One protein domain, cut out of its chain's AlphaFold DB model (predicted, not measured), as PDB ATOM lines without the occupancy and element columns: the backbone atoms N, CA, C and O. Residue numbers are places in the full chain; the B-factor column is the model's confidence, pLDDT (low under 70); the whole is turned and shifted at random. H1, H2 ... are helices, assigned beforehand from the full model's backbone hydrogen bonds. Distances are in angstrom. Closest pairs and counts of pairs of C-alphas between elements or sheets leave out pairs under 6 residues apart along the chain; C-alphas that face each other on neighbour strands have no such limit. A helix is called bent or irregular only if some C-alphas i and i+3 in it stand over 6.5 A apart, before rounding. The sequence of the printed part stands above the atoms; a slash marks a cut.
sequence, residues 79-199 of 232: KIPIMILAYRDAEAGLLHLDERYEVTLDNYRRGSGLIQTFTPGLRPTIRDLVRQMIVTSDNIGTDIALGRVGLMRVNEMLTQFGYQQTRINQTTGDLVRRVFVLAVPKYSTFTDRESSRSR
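What this domain is: This is residues 79 to 199 of the 232 residues of the protein "Serine hydrolase" of Nitrospirae bacterium (UniProt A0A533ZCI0). Three helices, H1, H2 and H3, pack together into a cluster, with H4 set across the H1 side of it; from H3, on the far side from H1, H5 leads away to H6, and H7 folds back toward the beginning of H5 as a loosely attached end. A long loop, residues 92 to 125, leaves H1, runs along the cluster toward the H7 end and comes back to H2. The printed part has 121 residues with seven named helices, in the order H1 to H7, and no named strand; its class is all helix, and 69 residues are in the named helices. It is compact, with a radius of gyration of the C-alphas of 14.9 A, and it spans 43 by 34 by 20 A along its three main axes.

Where its parts are: The longest helix is H1, residues 79 to 91, which begins at C-alpha 79 at (108.374, 80.119, 84.257) and measures 18.7 A from first to last C-alpha. H2, residues 126 to 135, measures 14.1 A, and H3, residues 139 to 149, measures 15.4 A. H4, residues 151 to 160, measures 14.5 A and ends at C-alpha 160 at (118.883, 66.703, 88.002). H5, residues 172 to 183, measures 16.5 A. H6, residues 185 to 189, is 8.6 A long and only just irregular: C-alphas 186 and 189 are 6.7 A apart. H7, residues 192 to 199, is 11.5 A long and ends at C-alpha 199 at (85.304, 89.847, 80.542).

How they stand to each other: H1 and H3 are the hub, each touching three other helices. H1 and H2 form a helical hairpin across a long link: they touch at a shallow tilt of 28 degrees, opposite ways, and their closest C-alphas are those of Met 83 and Val 130, 6.2 A apart. H1 touches H3 at a steep tilt of 41 degrees, the same way, with the C-alphas of Ala 86 and Val 149 closest at 6.1 A. With residues 81 to 85 alone H1 touches H4, about perpendicular at 87 degrees; the C-alphas of Ile 82 and Val 154 are closest, at 6.3 A. H2 and H3 touch at a steep tilt of 48 degrees, opposite ways, and the C-alphas of Leu 129 and Gly 141 come to 4.4 A. H3 and H4 meet only through their link. With residues 172 to 173 alone H5 touches H3, at a steep tilt of 39 degrees, opposite ways; the closest C-alphas, of Asn 139 and Thr 172, are 5.9 A apart. H5 and H6 touch only at the corner by their link, with the C-alphas of Val 181 and Tyr 187 closest at 5.2 A. H7 touches no helix; it is close to H5 but not clearly touching, with the C-alphas of Gly 173 and Asp 192 closest at 7.6 A. Among the pairs that are apart are H1 and H5, H2 and H4, and H4 and H5. Every O i to N i+4 pair is within hydrogen-bond range in H1, H2, H3, H4 and H5; in H7 it is 3 of 4, and in H6 0 of 1, beside 1 of 2 O i to N i+3 pairs.

The domain as a whole: The two C-alphas farthest apart, those of Ala 92 and Lys 186, are 45.2 A from each other. The printed part has no cut. The links from H1 to H2, with 34 residues, and from H4 to H5, with 11, are long; the other four are tight. The mean pLDDT of the printed part is 90.0, and residues 187 to 199 are under 70; the mean in H7 is 57.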
ATOM      1  N   LYS A  79     108.393  80.103  85.726       98.19
ATOM      2  CA  LYS A  79     108.374  80.119  84.257       98.19
ATOM      3  C   LYS A  79     109.784  80.032  83.650       98.19
ATOM      4  O   LYS A  79     109.929  79.581  82.517       98.19
ATOM      5  N   ILE A  80     110.828  80.390  84.407       98.44
ATOM      6  CA  ILE A  80     112.230  80.303  83.965       98.44
ATOM      7  C   ILE A  80     112.644  78.841  83.678       98.44
ATOM      8  O   ILE A  80     113.090  78.582  82.562       98.44
ATOM      9  N   PRO A  81     112.429  77.857  84.578       98.50
ATOM     10  CA  PRO A  81     112.611  76.434  84.267       98.50
ATOM     11  C   PRO A  81     111.878  75.935  83.010       98.50
ATOM     12  O   PRO A  81     112.436  75.138  82.261       98.50
ATOM     13  N   ILE A  82     110.665  76.429  82.735       98.75
ATOM     14  CA  ILE A  82     109.900  76.061  81.527       98.75
ATOM     15  C   ILE A  82     110.617  76.572  80.268       98.75
ATOM     16  O   ILE A  82     110.762  75.831  79.299       98.75
ATOM     17  N   MET A  83     111.122  77.813  80.295       98.81
ATOM     18  CA  MET A  83     111.956  78.359  79.218       98.81
ATOM     19  C   MET A  83     113.245  77.546  79.038       98.81
ATOM     20  O   MET A  83     113.598  77.229  77.905       98.81
ATOM     21  N   ILE A  84     113.942  77.205  80.128       98.69
ATOM     22  CA  ILE A  84     115.201  76.445  80.069       98.69
ATOM     23  C   ILE A  84     114.974  75.092  79.390       98.69
ATOM     24  O   ILE A  84     115.709  74.760  78.462       98.69
ATOM     25  N   LEU A  85     113.934  74.342  79.779       98.81
ATOM     26  CA  LEU A  85     113.633  73.071  79.120       98.81
ATOM     27  C   LEU A  85     113.219  73.269  77.654       98.81
ATOM     28  O   LEU A  85     113.688  72.526  76.805       98.81
ATOM     29  N   ALA A  86     112.432  74.300  77.326       98.81
ATOM     30  CA  ALA A  86     112.023  74.568  75.943       98.81
ATOM     31  C   ALA A  86     113.208  74.857  75.002       98.81
ATOM     32  O   ALA A  86     113.209  74.399  73.861       98.81
ATOM     33  N   TYR A  87     114.232  75.584  75.464       98.81
ATOM     34  CA  TYR A  87     115.441  75.813  74.663       98.81
ATOM     35  C   TYR A  87     116.365  74.587  74.613       98.81
ATOM     36  O   TYR A  87     116.956  74.340  73.566       98.81
ATOM     37  N   ARG A  88     116.440  73.777  75.680       98.69
ATOM     38  CA  ARG A  88     117.189  72.502  75.675       98.69
ATOM     39  C   ARG A  88     116.546  71.448  74.774       98.69
ATOM     40  O   ARG A  88     117.249  70.757  74.047       98.69
ATOM     41  N   ASP A  89     115.219  71.363  74.770       98.75
ATOM     42  CA  ASP A  89     114.470  70.517  73.840       98.75
ATOM     43  C   ASP A  89     114.675  70.979  72.391       98.75
ATOM     44  O   ASP A  89     114.752  70.147  71.493       98.75
ATOM     45  N   ALA A  90     114.810  72.284  72.144       98.75
ATOM     46  CA  ALA A  90     115.098  72.810  70.812       98.75
ATOM     47  C   ALA A  90     116.528  72.507  70.339       98.75
ATOM     48  O   ALA A  90     116.720  72.095  69.198       98.75
ATOM     49  N   GLU A  91     117.516  72.659  71.223       98.69
ATOM     50  CA  GLU A  91     118.915  72.265  70.995       98.69
ATOM     51  C   GLU A  91     119.042  70.756  70.709       98.69
ATOM     52  O   GLU A  91     119.795  70.353  69.827       98.69
ATOM     53  N   ALA A  92     118.242  69.927  71.388       98.38
ATOM     54  CA  ALA A  92     118.172  68.480  71.183       98.38
ATOM     55  C   ALA A  92     117.256  68.033  70.016       98.38
ATOM     56  O   ALA A  92     117.063  66.832  69.827       98.38
ATOM     57  N   GLY A  93     116.651  68.956  69.258       98.31
ATOM     58  CA  GLY A  93     115.734  68.633  68.150       98.31
ATOM     59  C   GLY A  93     114.365  68.060  68.562       98.31
ATOM     60  O   GLY A  93     113.601  67.617  67.710       98.31
ATOM     61  N   LEU A  94     114.030  68.081  69.855       98.25
ATOM     62  CA  LEU A  94     112.766  67.596  70.427       98.25
ATOM     63  C   LEU A  94     111.629  68.637  70.362       98.25
ATOM     64  O   LEU A  94     110.457  68.270  70.465       98.25
ATOM     65  N   LEU A  95     111.947  69.929  70.201       98.44
ATOM     66  CA  LEU A  95     110.963  71.016  70.114       98.44
ATOM     67  C   LEU A  95     111.315  72.043  69.032       98.44
ATOM     68  O   LEU A  95     112.292  72.779  69.132       98.44
ATOM     69  N   HIS A  96     110.463  72.170  68.016       98.50
ATOM     70  CA  HIS A  96     110.648  73.157  66.955       98.50
ATOM     71  C   HIS A  96     110.130  74.529  67.415       98.50
ATOM     72  O   HIS A  96     108.935  74.803  67.356       98.50
ATOM     73  N   LEU A  97     111.016  75.421  67.874       98.56
ATOM     74  CA  LEU A  97     110.605  76.726  68.423       98.56
ATOM     75  C   LEU A  97     109.831  77.613  67.433       98.56
ATOM     76  O   LEU A  97     109.009  78.419  67.860       98.56
ATOM     77  N   ASP A  98     110.057  77.458  66.129       98.56
ATOM     78  CA  ASP A  98     109.386  78.249  65.088       98.56
ATOM     79  C   ASP A  98     108.087  77.593  64.561       98.56
ATOM     80  O   ASP A  98     107.410  78.149  63.693       98.56
ATOM     81  N   GLU A  99     107.684  76.448  65.133       98.06
ATOM     82  CA  GLU A  99     106.339  75.869  64.991       98.06
ATOM     83  C   GLU A  99     105.273  76.893  65.413       98.06
ATOM     84  O   GLU A  99     105.403  77.549  66.449       98.06
ATOM     85  N   ARG A 100     104.192  77.024  64.630       98.31
ATOM     86  CA  ARG A 100     103.069  77.917  64.948       98.31
ATOM     87  C   ARG A 100     101.923  77.179  65.627       98.31
ATOM     88  O   ARG A 100     101.213  76.409  64.979       98.31
ATOM     89  N   TYR A 101     101.680  77.513  66.889       98.00
ATOM     90  CA  TYR A 101     100.558  77.003  67.675       98.00
ATOM     91  C   TYR A 101      99.336  77.915  67.525       98.00
ATOM     92  O   TYR A 101      99.475  79.133  67.596       98.00
ATOM     93  N   GLU A 102      98.134  77.364  67.345       97.56
ATOM     94  CA  GLU A 102      96.904  78.165  67.305       97.56
ATOM     95  C   GLU A 102      96.297  78.337  68.700       97.56
ATOM     96  O   GLU A 102      95.908  77.369  69.351       97.56
ATOM     97  N   VAL A 103      96.180  79.585  69.159       96.25
ATOM     98  CA  VAL A 103      95.569  79.905  70.455       96.25
ATOM     99  C   VAL A 103      94.043  79.872  70.327       96.25
ATOM    100  O   VAL A 103      93.390  80.876  70.014       96.25
ATOM    101  N   THR A 104      93.474  78.695  70.578       92.75
ATOM    102  CA  THR A 104      92.026  78.451  70.614       92.75
ATOM    103  C   THR A 104      91.373  79.104  71.839       92.75
ATOM    104  O   THR A 104      92.051  79.514  72.782       92.75
ATOM    105  N   LEU A 105      90.037  79.159  71.875       89.06
ATOM    106  CA  LEU A 105      89.286  79.641  73.047       89.06
ATOM    107  C   LEU A 105      89.586  78.859  74.335       89.06
ATOM    108  O   LEU A 105      89.536  79.440  75.417       89.06
ATOM    109  N   ASP A 106      89.907  77.571  74.235       88.50
ATOM    110  CA  ASP A 106      90.047  76.694  75.403       88.50
ATOM    111  C   ASP A 106      91.471  76.763  76.002       88.50
ATOM    112  O   ASP A 106      91.706  76.373  77.150       88.50
ATOM    113  N   ASN A 107      92.403  77.409  75.286       91.31
ATOM    114  CA  ASN A 107      93.690  77.865  75.816       91.31
ATOM    115  C   ASN A 107      93.584  79.132  76.685       91.31
ATOM    116  O   ASN A 107      94.557  79.470  77.355       91.31
ATOM    117  N   TYR A 108      92.463  79.870  76.679       87.62
ATOM    118  CA  TYR A 108      92.406  81.166  77.370       87.62
ATOM    119  C   TYR A 108      92.498  81.006  78.892       87.62
ATOM    120  O   TYR A 108      91.849  80.153  79.497       87.62
ATOM    121  N   ARG A 109      93.300  81.876  79.516       83.12
ATOM    122  CA  ARG A 109      93.538  81.955  80.963       83.12
ATOM    123  C   ARG A 109      93.327  83.383  81.455       83.12
ATOM    124  O   ARG A 109      93.377  84.336  80.681       83.12
ATOM    125  N   ARG A 110      93.082  83.531  82.758       80.75
ATOM    126  CA  ARG A 110      93.035  84.830  83.453       80.75
ATOM    127  C   ARG A 110      94.413  85.167  84.046       80.75
ATOM    128  O   ARG A 110      95.287  84.309  84.152       80.75
ATOM    129  N   GLY A 111      94.577  86.412  84.490       83.19
ATOM    130  CA  GLY A 111      95.791  86.898  85.156       83.19
ATOM    131  C   GLY A 111      96.625  87.798  84.246       83.19
ATOM    132  O   GLY A 111      96.067  88.700  83.617       83.19
ATOM    133  N   SER A 112      97.937  87.577  84.213       89.00
ATOM    134  CA  SER A 112      98.923  88.316  83.416       89.00
ATOM    135  C   SER A 112      99.036  87.794  81.980       89.00
ATOM    136  O   SER A 112      98.693  86.645  81.691       89.00
ATOM    137  N   GLY A 113      99.529  88.653  81.083       92.38
ATOM    138  CA  GLY A 113      99.729  88.346  79.668       92.38
ATOM    139  C   GLY A 113      98.960  89.239  78.701       92.38
ATOM    140  O   GLY A 113      97.913  89.790  79.049       92.38
ATOM    141  N   LEU A 114      99.479  89.332  77.477       93.12
ATOM    142  CA  LEU A 114      98.869  90.027  76.342       93.12
ATOM    143  C   LEU A 114      98.021  89.090  75.472       93.12
ATOM    144  O   LEU A 114      97.069  89.538  74.847       93.12
ATOM    145  N   ILE A 115      98.296  87.783  75.449       94.81
ATOM    146  CA  ILE A 115      97.612  86.834  74.555       94.81
ATOM    147  C   ILE A 115      96.099  86.796  74.833       94.81
ATOM    148  O   ILE A 115      95.299  86.677  73.909       94.81
ATOM    149  N   GLN A 116      95.693  87.011  76.090       90.50
ATOM    150  CA  GLN A 116      94.287  87.098  76.506       90.50
ATOM    151  C   GLN A 116      93.519  88.313  75.938       90.50
ATOM    152  O   GLN A 116      92.295  88.359  76.084       90.50
ATOM    153  N   THR A 117      94.205  89.318  75.374       90.31
ATOM    154  CA  THR A 117      93.585  90.550  74.843       90.31
ATOM    155  C   THR A 117      93.384  90.520  73.328       90.31
ATOM    156  O   THR A 117      92.602  91.318  72.813       90.31
ATOM    157  N   PHE A 118      94.029  89.589  72.619       91.44
ATOM    158  CA  PHE A 118      93.826  89.389  71.186       91.44
ATOM    159  C   PHE A 118      92.530  88.604  70.889       91.44
ATOM    160  O   PHE A 118      91.781  88.180  71.777       91.44
ATOM    161  N   THR A 119      92.233  88.426  69.603       87.88
ATOM    162  CA  THR A 119      91.153  87.548  69.135       87.88
ATOM    163  C   THR A 119      91.643  86.088  69.122       87.88
ATOM    164  O   THR A 119      92.806  85.852  68.788       87.88
ATOM    165  N   PRO A 120      90.805  85.092  69.479       88.62
ATOM    166  CA  PRO A 120      91.139  83.674  69.309       88.62
ATOM    167  C   PRO A 120      91.503  83.333  67.857       88.62
ATOM    168  O   PRO A 120      91.011  83.983  66.937       88.62
ATOM    169  N   GLY A 121      92.347  82.320  67.658       91.31
ATOM    170  CA  GLY A 121      92.920  81.998  66.342       91.31
ATOM    171  C   GLY A 121      94.228  82.742  66.032       91.31
ATOM    172  O   GLY A 121      94.733  82.670  64.915       91.31
ATOM    173  N   LEU A 122      94.816  83.448  67.007       95.88
ATOM    174  CA  LEU A 122      96.192  83.945  66.900       95.88
ATOM    175  C   LEU A 122      97.156  82.751  66.761       95.88
ATOM    176  O   LEU A 122      97.066  81.803  67.540       95.88
ATOM    177  N   ARG A 123      98.096  82.812  65.805       98.06
ATOM    178  CA  ARG A 123      99.067  81.733  65.516       98.06
ATOM    179  C   ARG A 123     100.534  82.149  65.762       98.06
ATOM    180  O   ARG A 123     101.301  82.247  64.794       98.06
ATOM    181  N   PRO A 124     100.929  82.467  67.014       98.12
ATOM    182  CA  PRO A 124     102.317  82.776  67.371       98.12
ATOM    183  C   PRO A 124     103.230  81.555  67.193       98.12
ATOM    184  O   PRO A 124     102.755  80.420  67.139       98.12
ATOM    185  N   THR A 125     104.545  81.777  67.134       98.81
ATOM    186  CA  THR A 125     105.511  80.670  67.245       98.81
ATOM    187  C   THR A 125     105.609  80.172  68.694       98.81
ATOM    188  O   THR A 125     105.298  80.921  69.627       98.81
ATOM    189  N   ILE A 126     106.095  78.947  68.927       98.69
ATOM    190  CA  ILE A 126     106.442  78.487  70.287       98.69
ATOM    191  C   ILE A 126     107.480  79.428  70.927       98.69
ATOM    192  O   ILE A 126     107.363  79.766  72.106       98.69
ATOM    193  N   ARG A 127     108.431  79.946  70.138       98.75
ATOM    194  CA  ARG A 127     109.408  80.973  70.534       98.75
ATOM    195  C   ARG A 127     108.727  82.235  71.074       98.75
ATOM    196  O   ARG A 127     109.157  82.771  72.092       98.75
ATOM    197  N   ASP A 128     107.655  82.694  70.429       98.69
ATOM    198  CA  ASP A 128     106.876  83.860  70.865       98.69
ATOM    199  C   ASP A 128     106.038  83.577  72.117       98.69
ATOM    200  O   ASP A 128     105.939  84.441  72.986       98.69
ATOM    201  N   LEU A 129     105.482  82.368  72.257       98.56
ATOM    202  CA  LEU A 129     104.779  81.949  73.475       98.56
ATOM    203  C   LEU A 129     105.726  81.918  74.683       98.56
ATOM    204  O   LEU A 129     105.407  82.492  75.725       98.56
ATOM    205  N   VAL A 130     106.919  81.334  74.521       98.75
ATOM    206  CA  VAL A 130     107.991  81.329  75.534       98.75
ATOM    207  C   VAL A 130     108.480  82.754  75.828       98.75
ATOM    208  O   VAL A 130     108.682  83.115  76.988       98.75
ATOM    209  N   ARG A 131     108.604  83.612  74.807       98.62
ATOM    210  CA  ARG A 131     108.954  85.032  74.971       98.62
ATOM    211  C   ARG A 131     107.902  85.792  75.784       98.62
ATOM    212  O   ARG A 131     108.275  86.511  76.704       98.62
ATOM    213  N   GLN A 132     106.608  85.627  75.503       98.19
ATOM    214  CA  GLN A 132     105.534  86.288  76.263       98.19
ATOM    215  C   GLN A 132     105.398  85.723  77.687       98.19
ATOM    216  O   GLN A 132     105.236  86.492  78.637       98.19
ATOM    217  N   MET A 133     105.563  84.407  77.866       98.44
ATOM    218  CA  MET A 133     105.640  83.743  79.176       98.44
ATOM    219  C   MET A 133     106.682  84.391  80.104       98.44
ATOM    220  O   MET A 133     106.451  84.465  81.310       98.44
ATOM    221  N   ILE A 134     107.804  84.875  79.561       98.44
ATOM    222  CA  ILE A 134     108.880  85.514  80.330       98.44
ATOM    223  C   ILE A 134     108.719  87.042  80.392       98.44
ATOM    224  O   ILE A 134     108.703  87.603  81.484       98.44
ATOM    225  N   VAL A 135     108.557  87.723  79.252       97.94
ATOM    226  CA  VAL A 135     108.595  89.199  79.159       97.94
ATOM    227  C   VAL A 135     107.339  89.870  79.726       97.94
ATOM    228  O   VAL A 135     107.446  90.897  80.387       97.94
ATOM    229  N   THR A 136     106.149  89.310  79.490       96.69
ATOM    230  CA  THR A 136     104.867  89.873  79.978       96.69
ATOM    231  C   THR A 136     104.193  88.983  81.023       96.69
ATOM    232  O   THR A 136     103.055  89.223  81.437       96.69
ATOM    233  N   SER A 137     104.915  87.954  81.475       97.12
ATOM    234  CA  SER A 137     104.432  86.906  82.367       97.12
ATOM    235  C   SER A 137     103.148  86.227  81.870       97.12
ATOM    236  O   SER A 137     102.240  85.940  82.654       97.12
ATOM    237  N   ASP A 138     103.040  85.987  80.563       97.44
ATOM    238  CA  ASP A 138     101.792  85.552  79.941       97.44
ATOM    239  C   ASP A 138     101.349  84.154  80.381       97.44
ATOM    240  O   ASP A 138     102.060  83.169  80.179       97.44
ATOM    241  N   ASN A 139     100.161  84.054  80.978       96.25
ATOM    242  CA  ASN A 139      99.645  82.801  81.528       96.25
ATOM    243  C   ASN A 139      99.155  81.815  80.453       96.25
ATOM    244  O   ASN A 139      99.189  80.609  80.687       96.25
ATOM    245  N   ILE A 140      98.747  82.295  79.274       96.12
ATOM    246  CA  ILE A 140      98.394  81.442  78.128       96.12
ATOM    247  C   ILE A 140      99.680  80.925  77.477       96.12
ATOM    248  O   ILE A 140      99.810  79.725  77.239       96.12
ATOM    249  N   GLY A 141     100.666  81.807  77.279       97.94
ATOM    250  CA  GLY A 141     102.011  81.426  76.841       97.94
ATOM    251  C   GLY A 141     102.662  80.409  77.782       97.94
ATOM    252  O   GLY A 141     103.257  79.443  77.313       97.94
ATOM    253  N   THR A 142     102.470  80.573  79.098       98.31
ATOM    254  CA  THR A 142     102.962  79.634  80.120       98.31
ATOM    255  C   THR A 142     102.329  78.256  79.980       98.31
ATOM    256  O   THR A 142     103.053  77.273  79.855       98.31
ATOM    257  N   ASP A 143     100.996  78.166  79.992       97.62
ATOM    258  CA  ASP A 143     100.307  76.872  79.988       97.62
ATOM    259  C   ASP A 143     100.520  76.110  78.665       97.62
ATOM    260  O   ASP A 143     100.644  74.886  78.685       97.62
ATOM    261  N   ILE A 144     100.645  76.809  77.525       98.06
ATOM    262  CA  ILE A 144     100.989  76.168  76.244       98.06
ATOM    263  C   ILE A 144     102.453  75.706  76.232       98.06
ATOM    264  O   ILE A 144     102.717  74.562  75.866       98.06
ATOM    265  N   ALA A 145     103.412  76.540  76.658       98.44
ATOM    266  CA  ALA A 145     104.825  76.151  76.708       98.44
ATOM    267  C   ALA A 145     105.049  74.953  77.649       98.44
ATOM    268  O   ALA A 145     105.696  73.980  77.263       98.44
ATOM    269  N   LEU A 146     104.428  74.975  78.835       98.50
ATOM    270  CA  LEU A 146     104.412  73.863  79.789       98.50
ATOM    271  C   LEU A 146     103.791  72.593  79.188       98.50
ATOM    272  O   LEU A 146     104.283  71.496  79.439       98.50
ATOM    273  N   GLY A 147     102.746  72.741  78.370       97.81
ATOM    274  CA  GLY A 147     102.134  71.647  77.617       97.81
ATOM    275  C   GLY A 147     103.025  71.076  76.507       97.81
ATOM    276  O   GLY A 147     102.955  69.878  76.249       97.81
ATOM    277  N   ARG A 148     103.893  71.885  75.876       98.19
ATOM    278  CA  ARG A 148     104.845  71.395  74.859       98.19
ATOM    279  C   ARG A 148     106.042  70.660  75.465       98.19
ATOM    280  O   ARG A 148     106.469  69.690  74.851       98.19
ATOM    281  N   VAL A 149     106.557  71.089  76.624       98.31
ATOM    282  CA  VAL A 149     107.737  70.464  77.272       98.31
ATOM    283  C   VAL A 149     107.393  69.396  78.319       98.31
ATOM    284  O   VAL A 149     108.204  68.512  78.583       98.31
ATOM    285  N   GLY A 150     106.196  69.443  78.908       98.19
ATOM    286  CA  GLY A 150     105.730  68.511  79.936       98.19
ATOM    287  C   GLY A 150     106.152  68.892  81.363       98.19
ATOM    288  O   GLY A 150     107.333  69.001  81.683       98.19
ATOM    289  N   LEU A 151     105.168  69.030  82.260       97.94
ATOM    290  CA  LEU A 151     105.362  69.422  83.666       97.94
ATOM    291  C   LEU A 151     106.336  68.508  84.427       97.94
ATOM    292  O   LEU A 151     107.183  69.008  85.169       97.94
ATOM    293  N   MET A 152     106.236  67.187  84.242       98.06
ATOM    294  CA  MET A 152     107.109  66.231  84.938       98.06
ATOM    295  C   MET A 152     108.569  66.404  84.507       98.06
ATOM    296  O   MET A 152     109.428  66.559  85.368       98.06
ATOM    297  N   ARG A 153     108.825  66.557  83.200       98.50
ATOM    298  CA  ARG A 153     110.167  66.778  82.636       98.50
ATOM    299  C   ARG A 153     110.834  68.053  83.160       98.50
ATOM    300  O   ARG A 153     112.039  68.057  83.396       98.50
ATOM    301  N   VAL A 154     110.070  69.122  83.420       98.62
ATOM    302  CA  VAL A 154     110.611  70.334  84.075       98.62
ATOM    303  C   VAL A 154     111.031  70.042  85.522       98.62
ATOM    304  O   VAL A 154     112.105  70.469  85.942       98.62
ATOM    305  N   ASN A 155     110.229  69.286  86.279       98.44
ATOM    306  CA  ASN A 155     110.564  68.884  87.651       98.44
ATOM    307  C   ASN A 155     111.734  67.880  87.707       98.44
ATOM    308  O   ASN A 155     112.555  67.941  88.622       98.44
ATOM    309  N   GLU A 156     111.838  66.979  86.729       98.44
ATOM    310  CA  GLU A 156     112.954  66.041  86.554       98.44
ATOM    311  C   GLU A 156     114.255  66.794  86.258       98.44
ATOM    312  O   GLU A 156     115.238  66.598  86.966       98.44
ATOM    313  N   MET A 157     114.244  67.730  85.299       98.44
ATOM    314  CA  MET A 157     115.383  68.608  85.001       98.44
ATOM    315  C   MET A 157     115.805  69.431  86.229       98.44
ATOM    316  O   MET A 157     116.991  69.518  86.537       98.44
ATOM    317  N   LEU A 158     114.848  70.003  86.970       98.31
ATOM    318  CA  LEU A 158     115.134  70.722  88.217       98.31
ATOM    319  C   LEU A 158     115.776  69.814  89.272       98.31
ATOM    320  O   LEU A 158     116.726  70.228  89.930       98.31
ATOM    321  N   THR A 159     115.313  68.568  89.390       98.12
ATOM    322  CA  THR A 159     115.890  67.566  90.301       98.12
ATOM    323  C   THR A 159     117.310  67.173  89.875       98.12
ATOM    324  O   THR A 159     118.199  67.123  90.721       98.12
ATOM    325  N   GLN A 160     117.554  66.976  88.574       97.94
ATOM    326  CA  GLN A 160     118.883  66.703  88.002       97.94
ATOM    327  C   GLN A 160     119.864  67.868  88.213       97.94
ATOM    328  O   GLN A 160     121.053  67.640  88.410       97.94
ATOM    329  N   PHE A 161     119.371  69.109  88.222       97.44
ATOM    330  CA  PHE A 161     120.152  70.308  88.547       97.44
ATOM    331  C   PHE A 161     120.244  70.585  90.067       97.44
ATOM    332  O   PHE A 161     120.765  71.621  90.473       97.44
ATOM    333  N   GLY A 162     119.743  69.684  90.922       97.69
ATOM    334  CA  GLY A 162     119.828  69.773  92.387       97.69
ATOM    335  C   GLY A 162     118.726  70.591  93.076       97.69
ATOM    336  O   GLY A 162     118.644  70.591  94.304       97.69
ATOM    337  N   TYR A 163     117.824  71.238  92.334       96.38
ATOM    338  CA  TYR A 163     116.777  72.125  92.859       96.38
ATOM    339  C   TYR A 163     115.549  71.376  93.419       96.38
ATOM    340  O   TYR A 163     114.412  71.696  93.077       96.38
ATOM    341  N   GLN A 164     115.750  70.395  94.306       92.81
ATOM    342  CA  GLN A 164     114.705  69.458  94.769       92.81
ATOM    343  C   GLN A 164     113.427  70.123  95.329       92.81
ATOM    344  O   GLN A 164     112.330  69.572  95.202       92.81
ATOM    345  N   GLN A 165     113.553  71.309  95.939       93.88
ATOM    346  CA  GLN A 165     112.434  72.090  96.486       93.88
ATOM    347  C   GLN A 165     111.686  72.935  95.436       93.88
ATOM    348  O   GLN A 165     110.532  73.302  95.657       93.88
ATOM    349  N   THR A 166     112.303  73.251  94.292       95.81
ATOM    350  CA  THR A 166     111.664  74.046  93.230       95.81
ATOM    351  C   THR A 166     110.843  73.119  92.343       95.81
ATOM    352  O   THR A 166     111.399  72.294  91.626       95.81
ATOM    353  N   ARG A 167     109.510  73.228  92.400       95.75
ATOM    354  CA  ARG A 167     108.597  72.301  91.709       95.75
ATOM    355  C   ARG A 167     107.391  73.021  91.109       95.75
ATOM    356  O   ARG A 167     106.769  73.861  91.759       95.75
ATOM    357  N   ILE A 168     107.019  72.642  89.889       95.75
ATOM    358  CA  ILE A 168     105.716  72.944  89.293       95.75
ATOM    359  C   ILE A 168     104.721  71.902  89.803       95.75
ATOM    360  O   ILE A 168     104.867  70.714  89.525       95.75
ATOM    361  N   ASN A 169     103.698  72.352  90.533       93.62
ATOM    362  CA  ASN A 169     102.693  71.476  91.153       93.62
ATOM    363  C   ASN A 169     101.309  71.539  90.470       93.62
ATOM    364  O   ASN A 169     100.426  70.759  90.813       93.62
ATOM    365  N   GLN A 170     101.088  72.494  89.557       91.12
ATOM    366  CA  GLN A 170      99.820  72.733  88.851       91.12
ATOM    367  C   GLN A 170     100.034  73.683  87.659       91.12
ATOM    368  O   GLN A 170     101.098  74.296  87.551       91.12
ATOM    369  N   THR A 171      99.024  73.845  86.797       91.81
ATOM    370  CA  THR A 171      99.044  74.847  85.713       91.81
ATOM    371  C   THR A 171      98.887  76.278  86.244       91.81
ATOM    372  O   THR A 171      98.454  76.506  87.380       91.81
ATOM    373  N   THR A 172      99.191  77.274  85.409       86.25
ATOM    374  CA  THR A 172      98.930  78.683  85.737       86.25
ATOM    375  C   THR A 172      97.431  78.959  85.786       86.25
ATOM    376  O   THR A 172      96.983  79.704  86.658       86.25
ATOM    377  N   GLY A 173      96.647  78.317  84.908       82.94
ATOM    378  CA  GLY A 173      95.187  78.292  84.986       82.94
ATOM    379  C   GLY A 173      94.675  77.841  86.352       82.94
ATOM    380  O   GLY A 173      93.928  78.577  86.994       82.94
ATOM    381  N   ASP A 174      95.140  76.694  86.853       85.19
ATOM    382  CA  ASP A 174      94.754  76.169  88.168       85.19
ATOM    383  C   ASP A 174      95.123  77.103  89.319       85.19
ATOM    384  O   ASP A 174      94.285  77.367  90.184       85.19
ATOM    385  N   LEU A 175      96.351  77.634  89.329       85.19
ATOM    386  CA  LEU A 175      96.791  78.579  90.356       85.19
ATOM    387  C   LEU A 175      95.900  79.829  90.369       85.19
ATOM    388  O   LEU A 175      95.387  80.221  91.419       85.19
ATOM    389  N   VAL A 176      95.674  80.433  89.200       81.31
ATOM    390  CA  VAL A 176      94.841  81.633  89.052       81.31
ATOM    391  C   VAL A 176      93.387  81.345  89.430       81.31
ATOM    392  O   VAL A 176      92.774  82.147  90.136       81.31
ATOM    393  N   ARG A 177      92.838  80.197  89.020       79.69
ATOM    394  CA  ARG A 177      91.485  79.749  89.372       79.69
ATOM    395  C   ARG A 177      91.336  79.598  90.884       79.69
ATOM    396  O   ARG A 177      90.408  80.176  91.441       79.69
ATOM    397  N   ARG A 178      92.267  78.918  91.567       80.75
ATOM    398  CA  ARG A 178      92.260  78.781  93.039       80.75
ATOM    399  C   ARG A 178      92.280  80.142  93.739       80.75
ATOM    400  O   ARG A 178      91.452  80.376  94.614       80.75
ATOM    401  N   VAL A 179      93.151  81.064  93.316       79.50
ATOM    402  CA  VAL A 179      93.223  82.423  93.890       79.50
ATOM    403  C   VAL A 179      91.925  83.210  93.658       79.50
ATOM    404  O   VAL A 179      91.416  83.832  94.590       79.50
ATOM    405  N   PHE A 180      91.330  83.151  92.461       73.62
ATOM    406  CA  PHE A 180      90.046  83.818  92.200       73.62
ATOM    407  C   PHE A 180      88.872  83.204  92.972       73.62
ATOM    408  O   PHE A 180      87.974  83.950  93.355       73.62
ATOM    409  N   VAL A 181      88.872  81.891  93.224       76.00
ATOM    410  CA  VAL A 181      87.851  81.226  94.054       76.00
ATOM    411  C   VAL A 181      87.971  81.636  95.521       76.00
ATOM    412  O   VAL A 181      86.952  81.922  96.140       76.00
ATOM    413  N   LEU A 182      89.191  81.735  96.062       75.25
ATOM    414  CA  LEU A 182      89.417  82.230  97.426       75.25
ATOM    415  C   LEU A 182      88.978  83.694  97.588       75.25
ATOM    416  O   LEU A 182      88.357  84.039  98.587       75.25
ATOM    417  N   ALA A 183      89.255  84.547  96.597       73.75
ATOM    418  CA  ALA A 183      88.857  85.954  96.628       73.75
ATOM    419  C   ALA A 183      87.348  86.170  96.399       73.75
ATOM    420  O   ALA A 183      86.764  87.098  96.953       73.75
ATOM    421  N   VAL A 184      86.710  85.351  95.552       73.12
ATOM    422  CA  VAL A 184      85.277  85.433  95.226       73.12
ATOM    423  C   VAL A 184      84.725  84.011  94.995       73.12
ATOM    424  O   VAL A 184      84.779  83.509  93.866       73.12
ATOM    425  N   PRO A 185      84.120  83.367  96.017       76.88
ATOM    426  CA  PRO A 185      83.667  81.969  95.953       76.88
ATOM    427  C   PRO A 185      82.711  81.633  94.801       76.88
ATOM    428  O   PRO A 185      82.667  80.492  94.342       76.88
ATOM    429  N   LYS A 186      81.997  82.631  94.258       72.69
ATOM    430  CA  LYS A 186      81.140  82.494  93.068       72.69
ATOM    431  C   LYS A 186      81.890  82.028  91.808       72.69
ATOM    432  O   LYS A 186      81.250  81.497  90.909       72.69
ATOM    433  N   TYR A 187      83.215  82.182  91.719       66.31
ATOM    434  CA  TYR A 187      83.989  81.648  90.587       66.31
ATOM    435  C   TYR A 187      84.251  80.133  90.664       66.31
ATOM    436  O   TYR A 187      84.798  79.581  89.715       66.31
ATOM    437  N   SER A 188      83.852  79.447  91.743       68.88
ATOM    438  CA  SER A 188      84.045  77.993  91.902       68.88
ATOM    439  C   SER A 188      83.325  77.154  90.842       68.88
ATOM    440  O   SER A 188      83.800  76.074  90.500       68.88
ATOM    441  N   THR A 189      82.227  77.668  90.284       66.06
ATOM    442  CA  THR A 189      81.399  77.003  89.265       66.06
ATOM    443  C   THR A 189      81.736  77.390  87.822       66.06
ATOM    444  O   THR A 189      81.093  76.895  86.903       66.06
ATOM    445  N   PHE A 190      82.718  78.270  87.590       60.84
ATOM    446  CA  PHE A 190      83.078  78.735  86.246       60.84
ATOM    447  C   PHE A 190      84.189  77.874  85.639       60.84
ATOM    448  O   PHE A 190      85.285  77.793  86.201       60.84
ATOM    449  N   THR A 191      83.975  77.349  84.432       65.12
ATOM    450  CA  THR A 191      85.088  76.877  83.586       65.12
ATOM    451  C   THR A 191      85.985  78.048  83.166       65.12
ATOM    452  O   THR A 191      85.535  79.196  83.105       65.12
ATOM    453  N   ASP A 192      87.240  77.787  82.782       63.03
ATOM    454  CA  ASP A 192      88.132  78.823  82.223       63.03
ATOM    455  C   ASP A 192      87.536  79.496  80.968       63.03
ATOM    456  O   ASP A 192      87.703  80.702  80.742       63.03
ATOM    457  N   ARG A 193      86.747  78.739  80.198       62.81
ATOM    458  CA  ARG A 193      86.003  79.187  79.013       62.81
ATOM    459  C   ARG A 193      84.894  80.190  79.351       62.81
ATOM    460  O   ARG A 193      84.692  81.168  78.634       62.81
ATOM    461  N   GLU A 194      84.181  79.997  80.456       61.69
ATOM    462  CA  GLU A 194      83.164  80.944  80.942       61.69
ATOM    463  C   GLU A 194      83.804  82.135  81.662       61.69
ATOM    464  O   GLU A 194      83.406  83.286  81.462       61.69
ATOM    465  N   SER A 195      84.862  81.875  82.433       56.53
ATOM    466  CA  SER A 195      85.688  82.891  83.085       56.53
ATOM    467  C   SER A 195      86.253  83.897  82.078       56.53
ATOM    468  O   SER A 195      86.169  85.105  82.307       56.53
ATOM    469  N   SER A 196      86.771  83.431  80.939       55.56
ATOM    470  CA  SER A 196      87.267  84.285  79.848       55.56
ATOM    471  C   SER A 196      86.139  84.990  79.075       55.56
ATOM    472  O   SER A 196      86.255  86.184  78.784       55.56
ATOM    473  N   ARG A 197      85.001  84.321  78.826       53.59
ATOM    474  CA  ARG A 197      83.790  84.950  78.249       53.59
ATOM    475  C   ARG A 197      83.249  86.104  79.104       53.59
ATOM    476  O   ARG A 197      82.822  87.112  78.541       53.59
ATOM    477  N   SER A 198      83.316  86.011  80.436       49.97
ATOM    478  CA  SER A 198      82.761  87.026  81.353       49.97
ATOM    479  C   SER A 198      83.333  88.441  81.133       49.97
ATOM    480  O   SER A 198      82.576  89.414  81.096       49.97
ATOM    481  N   ARG A 199      84.647  88.565  80.876       49.81
ATOM    482  CA  ARG A 199      85.304  89.847  80.542       49.81
ATOM    483  C   ARG A 199      84.824  90.432  79.213       49.81
ATOM    484  O   ARG A 199      84.749  91.652  79.082       49.81
TER     485      ARG A 199